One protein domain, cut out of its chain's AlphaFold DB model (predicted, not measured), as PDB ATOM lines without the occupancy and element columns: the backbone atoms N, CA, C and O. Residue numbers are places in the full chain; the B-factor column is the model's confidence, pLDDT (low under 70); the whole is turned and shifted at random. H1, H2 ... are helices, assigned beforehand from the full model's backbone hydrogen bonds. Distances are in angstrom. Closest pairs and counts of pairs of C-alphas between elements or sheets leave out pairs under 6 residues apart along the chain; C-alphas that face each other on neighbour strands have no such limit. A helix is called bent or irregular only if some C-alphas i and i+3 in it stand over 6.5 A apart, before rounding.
ATOM      1  N   TYR A 149      11.970  34.935 -47.931       87.94
ATOM      2  CA  TYR A 149      12.538  35.820 -48.953       87.94
ATOM      3  C   TYR A 149      12.624  37.290 -48.505       87.94
ATOM      4  O   TYR A 149      13.679  37.906 -48.635       87.94
ATOM      5  N   GLU A 150      11.547  37.851 -47.943       86.88
ATOM      6  CA  GLU A 150      11.562  39.244 -47.464       86.88
ATOM      7  C   GLU A 150      12.516  39.424 -46.274       86.88
ATOM      8  O   GLU A 150      13.240  40.412 -46.210       86.88
ATOM      9  N   ILE A 151      12.603  38.430 -45.384       86.38
ATOM     10  CA  ILE A 151      13.549  38.440 -44.258       86.38
ATOM     11  C   ILE A 151      14.994  38.468 -44.759       86.38
ATOM     12  O   ILE A 151      15.799  39.250 -44.260       86.38
ATOM     13  N   GLU A 152      15.321  37.678 -45.782       87.81
ATOM     14  CA  GLU A 152      16.636  37.722 -46.429       87.81
ATOM     15  C   GLU A 152      16.933  39.084 -47.056       87.81
ATOM     16  O   GLU A 152      18.053  39.579 -46.945       87.81
ATOM     17  N   MET A 153      15.940  39.717 -47.683       89.19
ATOM     18  CA  MET A 153      16.112  41.063 -48.227       89.19
ATOM     19  C   MET A 153      16.377  42.091 -47.130       89.19
ATOM     20  O   MET A 153      17.324  42.864 -47.248       89.19
ATOM     21  N   ILE A 154      15.619  42.053 -46.035       88.38
ATOM     22  CA  ILE A 154      15.824  42.933 -44.879       88.38
ATOM     23  C   ILE A 154      17.227  42.732 -44.292       88.38
ATOM     24  O   ILE A 154      17.936  43.706 -44.043       88.38
ATOM     25  N   ARG A 155      17.664  41.477 -44.116       87.31
ATOM     26  CA  ARG A 155      19.011  41.141 -43.617       87.31
ATOM     27  C   ARG A 155      20.111  41.696 -44.525       87.31
ATOM     28  O   ARG A 155      21.085  42.249 -44.015       87.31
ATOM     29  N   LYS A 156      19.952  41.598 -45.850       88.75
ATOM     30  CA  LYS A 156      20.901  42.153 -46.830       88.75
ATOM     31  C   LYS A 156      20.961  43.672 -46.764       88.75
ATOM     32  O   LYS A 156      22.049  44.209 -46.592       88.75
ATOM     33  N   VAL A 157      19.808  44.345 -46.788       89.81
ATOM     34  CA  VAL A 157      19.733  45.810 -46.659       89.81
ATOM     35  C   VAL A 157      20.397  46.265 -45.359       89.81
ATOM     36  O   VAL A 157      21.228  47.165 -45.370       89.81
ATOM     37  N   ALA A 158      20.109  45.603 -44.238       87.00
ATOM     38  CA  ALA A 158      20.712  45.944 -42.954       87.00
ATOM     39  C   ALA A 158      22.234  45.723 -42.925       87.00
ATOM     40  O   ALA A 158      22.956  46.481 -42.277       87.00
ATOM     41  N   THR A 159      22.725  44.700 -43.628       84.69
ATOM     42  CA  THR A 159      24.164  44.437 -43.782       84.69
ATOM     43  C   THR A 159      24.827  45.530 -44.627       84.69
ATOM     44  O   THR A 159      25.850  46.074 -44.220       84.69
ATOM     45  N   GLU A 160      24.216  45.915 -45.752       86.94
ATOM     46  CA  GLU A 160      24.713  46.962 -46.657       86.94
ATOM     47  C   GLU A 160      24.688  48.363 -46.025       86.94
ATOM     48  O   GLU A 160      25.630  49.133 -46.197       86.94
ATOM     49  N   LEU A 161      23.673  48.675 -45.212       84.50
ATOM     50  CA  LEU A 161      23.585  49.921 -44.430       84.50
ATOM     51  C   LEU A 161      24.535  49.946 -43.214       84.50
ATOM     52  O   LEU A 161      24.536  50.878 -42.399       84.50
ATOM     53  N   GLY A 162      25.387  48.929 -43.096       67.62
ATOM     54  CA  GLY A 162      26.455  48.888 -42.122       67.62
ATOM     55  C   GLY A 162      25.954  48.564 -40.726       67.62
ATOM     56  O   GLY A 162      26.319  49.258 -39.777       67.62
ATOM     57  N   ARG A 163      25.196  47.474 -40.563       64.56
ATOM     58  CA  ARG A 163      25.344  46.641 -39.359       64.56
ATOM     59  C   ARG A 163      26.742  46.017 -39.358       64.56
ATOM     60  O   ARG A 163      26.916  44.822 -39.552       64.56
ATOM     61  N   THR A 164      27.760  46.850 -39.208       48.53
ATOM     62  CA  THR A 164      29.102  46.407 -38.862       48.53
ATOM     63  C   THR A 164      29.103  46.092 -37.369       48.53
ATOM     64  O   THR A 164      28.418  46.768 -36.600       48.53
ATOM     65  N   GLU A 165      29.892  45.109 -36.934       48.09
ATOM     66  CA  GLU A 165      30.102  44.772 -35.509       48.09
ATOM     67  C   GLU A 165      30.499  45.994 -34.645       48.09
ATOM     68  O   GLU A 165      30.416  45.961 -33.423       48.09
ATOM     69  N   THR A 166      30.899  47.100 -35.281       44.78
ATOM     70  CA  THR A 166      31.263  48.382 -34.668       44.78
ATOM     71  C   THR A 166      30.086  49.274 -34.244       44.78
ATOM     72  O   THR A 166      30.322  50.268 -33.556       44.78
ATOM     73  N   LYS A 167      28.831  48.977 -34.617       54.31
ATOM     74  CA  LYS A 167      27.651  49.737 -34.156       54.31
ATOM     75  C   LYS A 167      26.983  49.034 -32.965       54.31
ATOM     76  O   LYS A 167      26.870  47.813 -32.951       54.31
ATOM     77  N   LYS A 168      26.545  49.807 -31.959       62.56
ATOM     78  CA  LYS A 168      25.885  49.285 -30.742       62.56
ATOM     79  C   LYS A 168      24.708  48.368 -31.102       62.56
ATOM     80  O   LYS A 168      23.972  48.662 -32.037       62.56
ATOM     81  N   GLU A 169      24.484  47.319 -30.315       73.62
ATOM     82  CA  GLU A 169      23.410  46.333 -30.527       73.62
ATOM     83  C   GLU A 169      22.014  46.975 -30.689       73.62
ATOM     84  O   GLU A 169      21.243  46.561 -31.553       73.62
ATOM     85  N   GLU A 170      21.735  48.049 -29.940       74.69
ATOM     86  CA  GLU A 170      20.478  48.810 -30.017       74.69
ATOM     87  C   GLU A 170      20.230  49.433 -31.399       74.69
ATOM     88  O   GLU A 170      19.131  49.333 -31.940       74.69
ATOM     89  N   TYR A 171      21.286  49.957 -32.033       69.19
ATOM     90  CA  TYR A 171      21.216  50.473 -33.403       69.19
ATOM     91  C   TYR A 171      20.806  49.374 -34.392       69.19
ATOM     92  O   TYR A 171      20.157  49.628 -35.404       69.19
ATOM     93  N   GLY A 172      21.165  48.122 -34.091       82.75
ATOM     94  CA  GLY A 172      20.686  46.969 -34.829       82.75
ATOM     95  C   GLY A 172      19.159  46.893 -34.810       82.75
ATOM     96  O   GLY A 172      18.554  46.824 -35.880       82.75
ATOM     97  N   PHE A 173      18.538  46.900 -33.633       86.75
ATOM     98  CA  PHE A 173      17.087  46.748 -33.489       86.75
ATOM     99  C   PHE A 173      16.302  47.859 -34.189       86.75
ATOM    100  O   PHE A 173      15.401  47.553 -34.972       86.75
ATOM    101  N   GLU A 174      16.681  49.120 -33.974       86.62
ATOM    102  CA  GLU A 174      16.048  50.285 -34.608       86.62
ATOM    103  C   GLU A 174      16.122  50.204 -36.135       86.62
ATOM    104  O   GLU A 174      15.094  50.260 -36.809       86.62
ATOM    105  N   LEU A 175      17.312  49.929 -36.681       86.69
ATOM    106  CA  LEU A 175      17.500  49.799 -38.123       86.69
ATOM    107  C   LEU A 175      16.630  48.685 -38.723       86.69
ATOM    108  O   LEU A 175      16.060  48.861 -39.796       86.69
ATOM    109  N   ILE A 176      16.485  47.536 -38.051       88.25
ATOM    110  CA  ILE A 176      15.578  46.492 -38.553       88.25
ATOM    111  C   ILE A 176      14.122  46.934 -38.492       88.25
ATOM    112  O   ILE A 176      13.386  46.624 -39.426       88.25
ATOM    113  N   ARG A 177      13.692  47.638 -37.441       86.69
ATOM    114  CA  ARG A 177      12.316  48.144 -37.351       86.69
ATOM    115  C   ARG A 177      12.017  49.115 -38.493       86.69
ATOM    116  O   ARG A 177      10.985  48.974 -39.146       86.69
ATOM    117  N   GLU A 178      12.950  50.013 -38.793       87.00
ATOM    118  CA  GLU A 178      12.848  50.934 -39.926       87.00
ATOM    119  C   GLU A 178      12.790  50.190 -41.262       87.00
ATOM    120  O   GLU A 178      11.854  50.394 -42.034       87.00
ATOM    121  N   ILE A 179      13.728  49.274 -41.527       86.88
ATOM    122  CA  ILE A 179      13.750  48.526 -42.792       86.88
ATOM    123  C   ILE A 179      12.470  47.694 -42.947       86.88
ATOM    124  O   ILE A 179      11.860  47.718 -44.013       86.88
ATOM    125  N   ARG A 180      12.024  46.995 -41.891       84.25
ATOM    126  CA  ARG A 180      10.790  46.184 -41.893       84.25
ATOM    127  C   ARG A 180       9.566  46.997 -42.309       84.25
ATOM    128  O   ARG A 180       8.703  46.450 -42.987       84.25
ATOM    129  N   SER A 181       9.503  48.291 -41.981       83.56
ATOM    130  CA  SER A 181       8.378  49.157 -42.369       83.56
ATOM    131  C   SER A 181       8.147  49.244 -43.888       83.56
ATOM    132  O   SER A 181       7.019  49.465 -44.324       83.56
ATOM    133  N   PHE A 182       9.177  48.972 -44.701       84.25
ATOM    134  CA  PHE A 182       9.088  48.913 -46.164       84.25
ATOM    135  C   PHE A 182       8.619  47.548 -46.713       84.25
ATOM    136  O   PHE A 182       8.352  47.434 -47.909       84.25
ATOM    137  N   PHE A 183       8.493  46.519 -45.866       81.00
ATOM    138  CA  PHE A 183       8.125  45.141 -46.233       81.00
ATOM    139  C   PHE A 183       6.859  44.687 -45.480       81.00
ATOM    140  O   PHE A 183       6.923  43.810 -44.610       81.00
ATOM    141  N   PRO A 184       5.680  45.261 -45.785       67.06
ATOM    142  CA  PRO A 184       4.463  45.051 -45.000       67.06
ATOM    143  C   PRO A 184       3.992  43.587 -44.942       67.06
ATOM    144  O   PRO A 184       3.329  43.216 -43.976       67.06
ATOM    145  N   SER A 185       4.350  42.731 -45.908       63.97
ATOM    146  CA  SER A 185       4.027  41.295 -45.874       63.97
ATOM    147  C   SER A 185       4.809  40.544 -44.786       63.97
ATOM    148  O   SER A 185       4.225  39.751 -44.048       63.97
ATOM    149  N   SER A 186       6.111  40.814 -44.641       58.62
ATOM    150  CA  SER A 186       6.952  40.275 -43.562       58.62
ATOM    151  C   SER A 186       6.498  40.781 -42.199       58.62
ATOM    152  O   SER A 186       6.403  40.006 -41.249       58.62
ATOM    153  N   VAL A 187       6.108  42.056 -42.134       58.66
ATOM    154  CA  VAL A 187       5.527  42.668 -40.943       58.66
ATOM    155  C   VAL A 187       4.209  41.988 -40.593       58.66
ATOM    156  O   VAL A 187       4.045  41.610 -39.447       58.66
ATOM    157  N   ALA A 188       3.305  41.735 -41.541       59.16
ATOM    158  CA  ALA A 188       2.039  41.047 -41.268       59.16
ATOM    159  C   ALA A 188       2.230  39.602 -40.759       59.16
ATOM    160  O   ALA A 188       1.539  39.191 -39.827       59.16
ATOM    161  N   ALA A 189       3.188  38.854 -41.321       58.84
ATOM    162  CA  ALA A 189       3.523  37.500 -40.873       58.84
ATOM    163  C   ALA A 189       4.181  37.480 -39.478       58.84
ATOM    164  O   ALA A 189       3.913  36.583 -38.680       58.84
ATOM    165  N   ASP A 190       5.013  38.475 -39.160       59.00
ATOM    166  CA  ASP A 190       5.585  38.662 -37.822       59.00
ATOM    167  C   ASP A 190       4.528  39.150 -36.810       59.00
ATOM    168  O   ASP A 190       4.493  38.691 -35.669       59.00
ATOM    169  N   TYR A 191       3.635  40.054 -37.228       50.41
ATOM    170  CA  TYR A 191       2.565  40.619 -36.403       50.41
ATOM    171  C   TYR A 191       1.491  39.589 -36.060       50.41
ATOM    172  O   TYR A 191       0.919  39.691 -34.985       50.41
ATOM    173  N   GLN A 192       1.201  38.605 -36.917       51.94
ATOM    174  CA  GLN A 192       0.274  37.518 -36.571       51.94
ATOM    175  C   GLN A 192       0.797  36.648 -35.426       51.94
ATOM    176  O   GLN A 192       0.013  36.254 -34.569       51.94
ATOM    177  N   LEU A 193       2.110  36.415 -35.372       51.34
ATOM    178  CA  LEU A 193       2.736  35.731 -34.242       51.34
ATOM    179  C   LEU A 193       2.693  36.601 -32.982       51.34
ATOM    180  O   LEU A 193       2.386  36.086 -31.920       51.34
ATOM    181  N   CYS A 194       2.914  37.916 -33.095       46.75
ATOM    182  CA  CYS A 194       2.931  38.826 -31.940       46.75
ATOM    183  C   CYS A 194       1.527  39.254 -31.439       46.75
ATOM    184  O   CYS A 194       1.361  39.566 -30.261       46.75
ATOM    185  N   ARG A 195       0.492  39.287 -32.297       42.25
ATOM    186  CA  ARG A 195      -0.867  39.771 -31.949       42.25
ATOM    187  C   ARG A 195      -1.655  38.840 -31.040       42.25
ATOM    188  O   ARG A 195      -2.591  39.320 -30.406       42.25
ATOM    189  N   ASN A 196      -1.279  37.568 -30.933       45.97
ATOM    190  CA  ASN A 196      -1.881  36.677 -29.941       45.97
ATOM    191  C   ASN A 196      -1.525  37.092 -28.491       45.97
ATOM    192  O   ASN A 196      -2.092  36.534 -27.562       45.97
ATOM    193  N   TYR A 197      -0.650  38.096 -28.283       48.47
ATOM    194  CA  TYR A 197      -0.222  38.567 -26.952       48.47
ATOM    195  C   TYR A 197      -0.822  39.894 -26.493       48.47
ATOM    196  O   TYR A 197      -0.922  40.124 -25.287       48.47
ATOM    197  N   THR A 198      -1.245  40.783 -27.398       46.28
ATOM    198  CA  THR A 198      -1.682  42.136 -26.994       46.28
ATOM    199  C   THR A 198      -3.031  42.157 -26.276       46.28
ATOM    200  O   THR A 198      -3.478  43.221 -25.863       46.28
ATOM    201  N   THR A 199      -3.710  41.015 -26.152       46.00
ATOM    202  CA  THR A 199      -4.962  40.913 -25.398       46.00
ATOM    203  C   THR A 199      -4.761  40.533 -23.930       46.00
ATOM    204  O   THR A 199      -5.694  40.740 -23.162       46.00
ATOM    205  N   GLU A 200      -3.579  40.041 -23.516       49.56
ATOM    206  CA  GLU A 200      -3.380  39.503 -22.152       49.56
ATOM    207  C   GLU A 200      -2.082  39.935 -21.420       49.56
ATOM    208  O   GLU A 200      -2.041  39.813 -20.199       49.56
ATOM    209  N   ASN A 201      -1.060  40.504 -22.088       53.91
ATOM    210  CA  ASN A 201       0.242  40.827 -21.459       53.91
ATOM    211  C   ASN A 201       0.598  42.333 -21.409       53.91
ATOM    212  O   ASN A 201       0.140  43.136 -22.222       53.91
ATOM    213  N   ASN A 202       1.460  42.706 -20.451       62.00
ATOM    214  CA  ASN A 202       2.017  44.055 -20.257       62.00
ATOM    215  C   ASN A 202       2.888  44.492 -21.461       62.00
ATOM    216  O   ASN A 202       3.566  43.676 -22.082       62.00
ATOM    217  N   ALA A 203       2.924  45.797 -21.759       65.44
ATOM    218  CA  ALA A 203       3.734  46.408 -22.817       65.44
ATOM    219  C   ALA A 203       5.231  46.034 -22.766       65.44
ATOM    220  O   ALA A 203       5.855  45.899 -23.816       65.44
ATOM    221  N   LEU A 204       5.791  45.818 -21.567       63.72
ATOM    222  CA  LEU A 204       7.190  45.398 -21.395       63.72
ATOM    223  C   LEU A 204       7.471  44.001 -21.971       63.72
ATOM    224  O   LEU A 204       8.520  43.784 -22.578       63.72
ATOM    225  N   ASP A 205       6.532  43.064 -21.826       72.12
ATOM    226  CA  ASP A 205       6.687  41.708 -22.361       72.12
ATOM    227  C   ASP A 205       6.577  41.713 -23.888       72.12
ATOM    228  O   ASP A 205       7.331  41.021 -24.571       72.12
ATOM    229  N   ALA A 206       5.691  42.552 -24.433       73.75
ATOM    230  CA  ALA A 206       5.546  42.729 -25.873       73.75
ATOM    231  C   ALA A 206       6.806  43.337 -26.519       73.75
ATOM    232  O   ALA A 206       7.229  42.891 -27.586       73.75
ATOM    233  N   GLU A 207       7.427  44.328 -25.874       79.75
ATOM    234  CA  GLU A 207       8.681  44.924 -26.346       79.75
ATOM    235  C   GLU A 207       9.834  43.912 -26.324       79.75
ATOM    236  O   GLU A 207      10.605  43.816 -27.285       79.75
ATOM    237  N   MET A 208       9.939  43.128 -25.249       82.00
ATOM    238  CA  MET A 208      10.963  42.095 -25.136       82.00
ATOM    239  C   MET A 208      10.755  40.975 -26.167       82.00
ATOM    240  O   MET A 208      11.725  40.540 -26.789       82.00
ATOM    241  N   GLU A 209       9.515  40.532 -26.397       79.56
ATOM    242  CA  GLU A 209       9.189  39.545 -27.433       79.56
ATOM    243  C   GLU A 209       9.592  40.045 -28.827       79.56
ATOM    244  O   GLU A 209      10.280  39.329 -29.557       79.56
ATOM    245  N   ASP A 210       9.233  41.287 -29.187       80.50
ATOM    246  CA  ASP A 210       9.644  41.889 -30.464       80.50
ATOM    247  C   ASP A 210      11.171  41.930 -30.578       80.50
ATOM    248  O   ASP A 210      11.718  41.554 -31.614       80.50
ATOM    249  N   ARG A 211      11.876  42.300 -29.501       86.00
ATOM    250  CA  ARG A 211      13.344  42.306 -29.474       86.00
ATOM    251  C   ARG A 211      13.912  40.909 -29.729       86.00
ATOM    252  O   ARG A 211      14.770  40.756 -30.595       86.00
ATOM    253  N   LEU A 212      13.447  39.871 -29.037       86.25
ATOM    254  CA  LEU A 212      13.983  38.521 -29.235       86.25
ATOM    255  C   LEU A 212      13.629  37.933 -30.604       86.25
ATOM    256  O   LEU A 212      14.474  37.297 -31.233       86.25
ATOM    257  N   MET A 213      12.417  38.184 -31.099       84.94
ATOM    258  CA  MET A 213      12.003  37.777 -32.440       84.94
ATOM    259  C   MET A 213      12.834  38.491 -33.512       84.94
ATOM    260  O   MET A 213      13.293  37.849 -34.465       84.94
ATOM    261  N   ILE A 214      13.097  39.795 -33.340       87.25
ATOM    262  CA  ILE A 214      13.986  40.537 -34.234       87.25
ATOM    263  C   ILE A 214      15.379  39.910 -34.229       87.25
ATOM    264  O   ILE A 214      15.968  39.706 -35.298       87.25
ATOM    265  N   ALA A 215      15.893  39.607 -33.035       89.62
ATOM    266  CA  ALA A 215      17.199  39.003 -32.886       89.62
ATOM    267  C   ALA A 215      17.253  37.679 -33.665       89.62
ATOM    268  O   ALA A 215      18.069  37.532 -34.579       89.62
ATOM    269  N   ASP A 216      16.350  36.749 -33.360       88.12
ATOM    270  CA  ASP A 216      16.310  35.412 -33.952       88.12
ATOM    271  C   ASP A 216      16.202  35.439 -35.488       88.12
ATOM    272  O   ASP A 216      16.983  34.793 -36.193       88.12
ATOM    273  N   ARG A 217      15.290  36.253 -36.032       86.69
ATOM    274  CA  ARG A 217      14.997  36.266 -37.476       86.69
ATOM    275  C   ARG A 217      15.991  37.085 -38.287       86.69
ATOM    276  O   ARG A 217      16.427  36.662 -39.360       86.69
ATOM    277  N   TYR A 218      16.353  38.266 -37.800       87.00
ATOM    278  CA  TYR A 218      17.058  39.267 -38.604       87.00
ATOM    279  C   TYR A 218      18.494  39.519 -38.162       87.00
ATOM    280  O   TYR A 218      19.242  40.154 -38.904       87.00
ATOM    281  N   MET A 219      18.884  39.089 -36.961       87.56
ATOM    282  CA  MET A 219      20.222  39.351 -36.410       87.56
ATOM    283  C   MET A 219      21.019  38.081 -36.146       87.56
ATOM    284  O   MET A 219      22.229  38.171 -35.959       87.56
ATOM    285  N   ASN A 220      20.388  36.903 -36.168       88.06
ATOM    286  CA  ASN A 220      21.109  35.654 -35.980       88.06
ATOM    287  C   ASN A 220      22.182  35.492 -37.082       88.06
ATOM    288  O   ASN A 220      21.831  35.515 -38.271       88.06
TER     289      ASN A 220
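What this domain is: This is residues 149 to 220 of the 296 residues of the protein "Class I SAM-dependent methyltransferase" of Mesorhizobium sp (UniProt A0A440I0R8). Three crossed helices cluster at one end of the domain, H1, H2 and the last part of H4, while H3 and the first part of H4 reach away from them to the other end, where the loop between H3 and H4 turns back and residues 199 to 204 stick out. H4, the longest helix, runs from that loop back into the cluster, and its closing residues 217 to 219 pack on H1. The printed part has 72 residues with four named helices, in the order H1, H2, H3, H4, and no named strand; its class is all helix. The whole is compact, with a radius of gyration of the C-alphas of 12.6 A, and the C-alphas span 38 by 25 by 17 A.

How they stand to each other: H1, residues 149 to 160, touches H2, residues 169 to 180, at a steep tilt of 50 degrees, opposite ways; the closest C-alphas, of Ile 154 and Ile 179, are 6.3 A apart. H1 touches H2 with residues 154 to 158 alone. H2 and H3, residues 184 to 195, are close but not clearly touching; their closest C-alphas, of Arg 180 and Val 187, are 6.4 A apart. H1 and H3 only just touch, and only at their ends, with 3 pairs of C-alphas within 8 A; the closest are those of Glu 150 and Ser 186, 6.1 A apart. H4, residues 203 to 219, touches H2 about perpendicular, at 84 degrees, with the closest C-alphas, of Phe 173 and Ile 214, 7.0 A apart. H4 touches H1 with residues 217 to 219 alone, about perpendicular at 83 degrees; the closest C-alphas, of Arg 155 and Tyr 218, are 5.7 A apart. H3 and H4 only just touch, with 3 pairs of C-alphas within 8 A, at a steep tilt of 45 degrees, opposite ways; the closest C-alphas, of Cys 194 and Asp 210, are 7.5 A apart. In H1, H2 and H4 every O i to N i+4 pair is within hydrogen-bond range, and in H3 7 of 8 are. The packing of the helices is mostly crossed: of the 4 touching pairs compared, leaving out H1 and H3, 0 are at a shallow tilt.

Where its parts are: H1 begins at C-alpha 149, (12.538, 35.820, -48.953), and is 16.7 A long from first to last C-alpha. H2 measures 17.0 A and H3 15.1 A. H4 measures 22.5 A, from C-alpha 203 at (3.734, 46.408, -22.817) to C-alpha 219 at (20.222, 39.351, -36.410). H4 is neither bent nor irregular, but only just: C-alphas 216 and 219 are 6.1 A apart.

The domain as a whole: The two C-alphas farthest apart, of Thr 166 and Thr 199, are 38.1 A apart. The printed part has no cut; the link from H2 to H3 is tight, and those from H1 to H2 and from H3 to H4 are short. The mean pLDDT of the printed part is 73.0, and 29 residues are under 70: residues 162 to 168, residue 171 and residues 184 to 204.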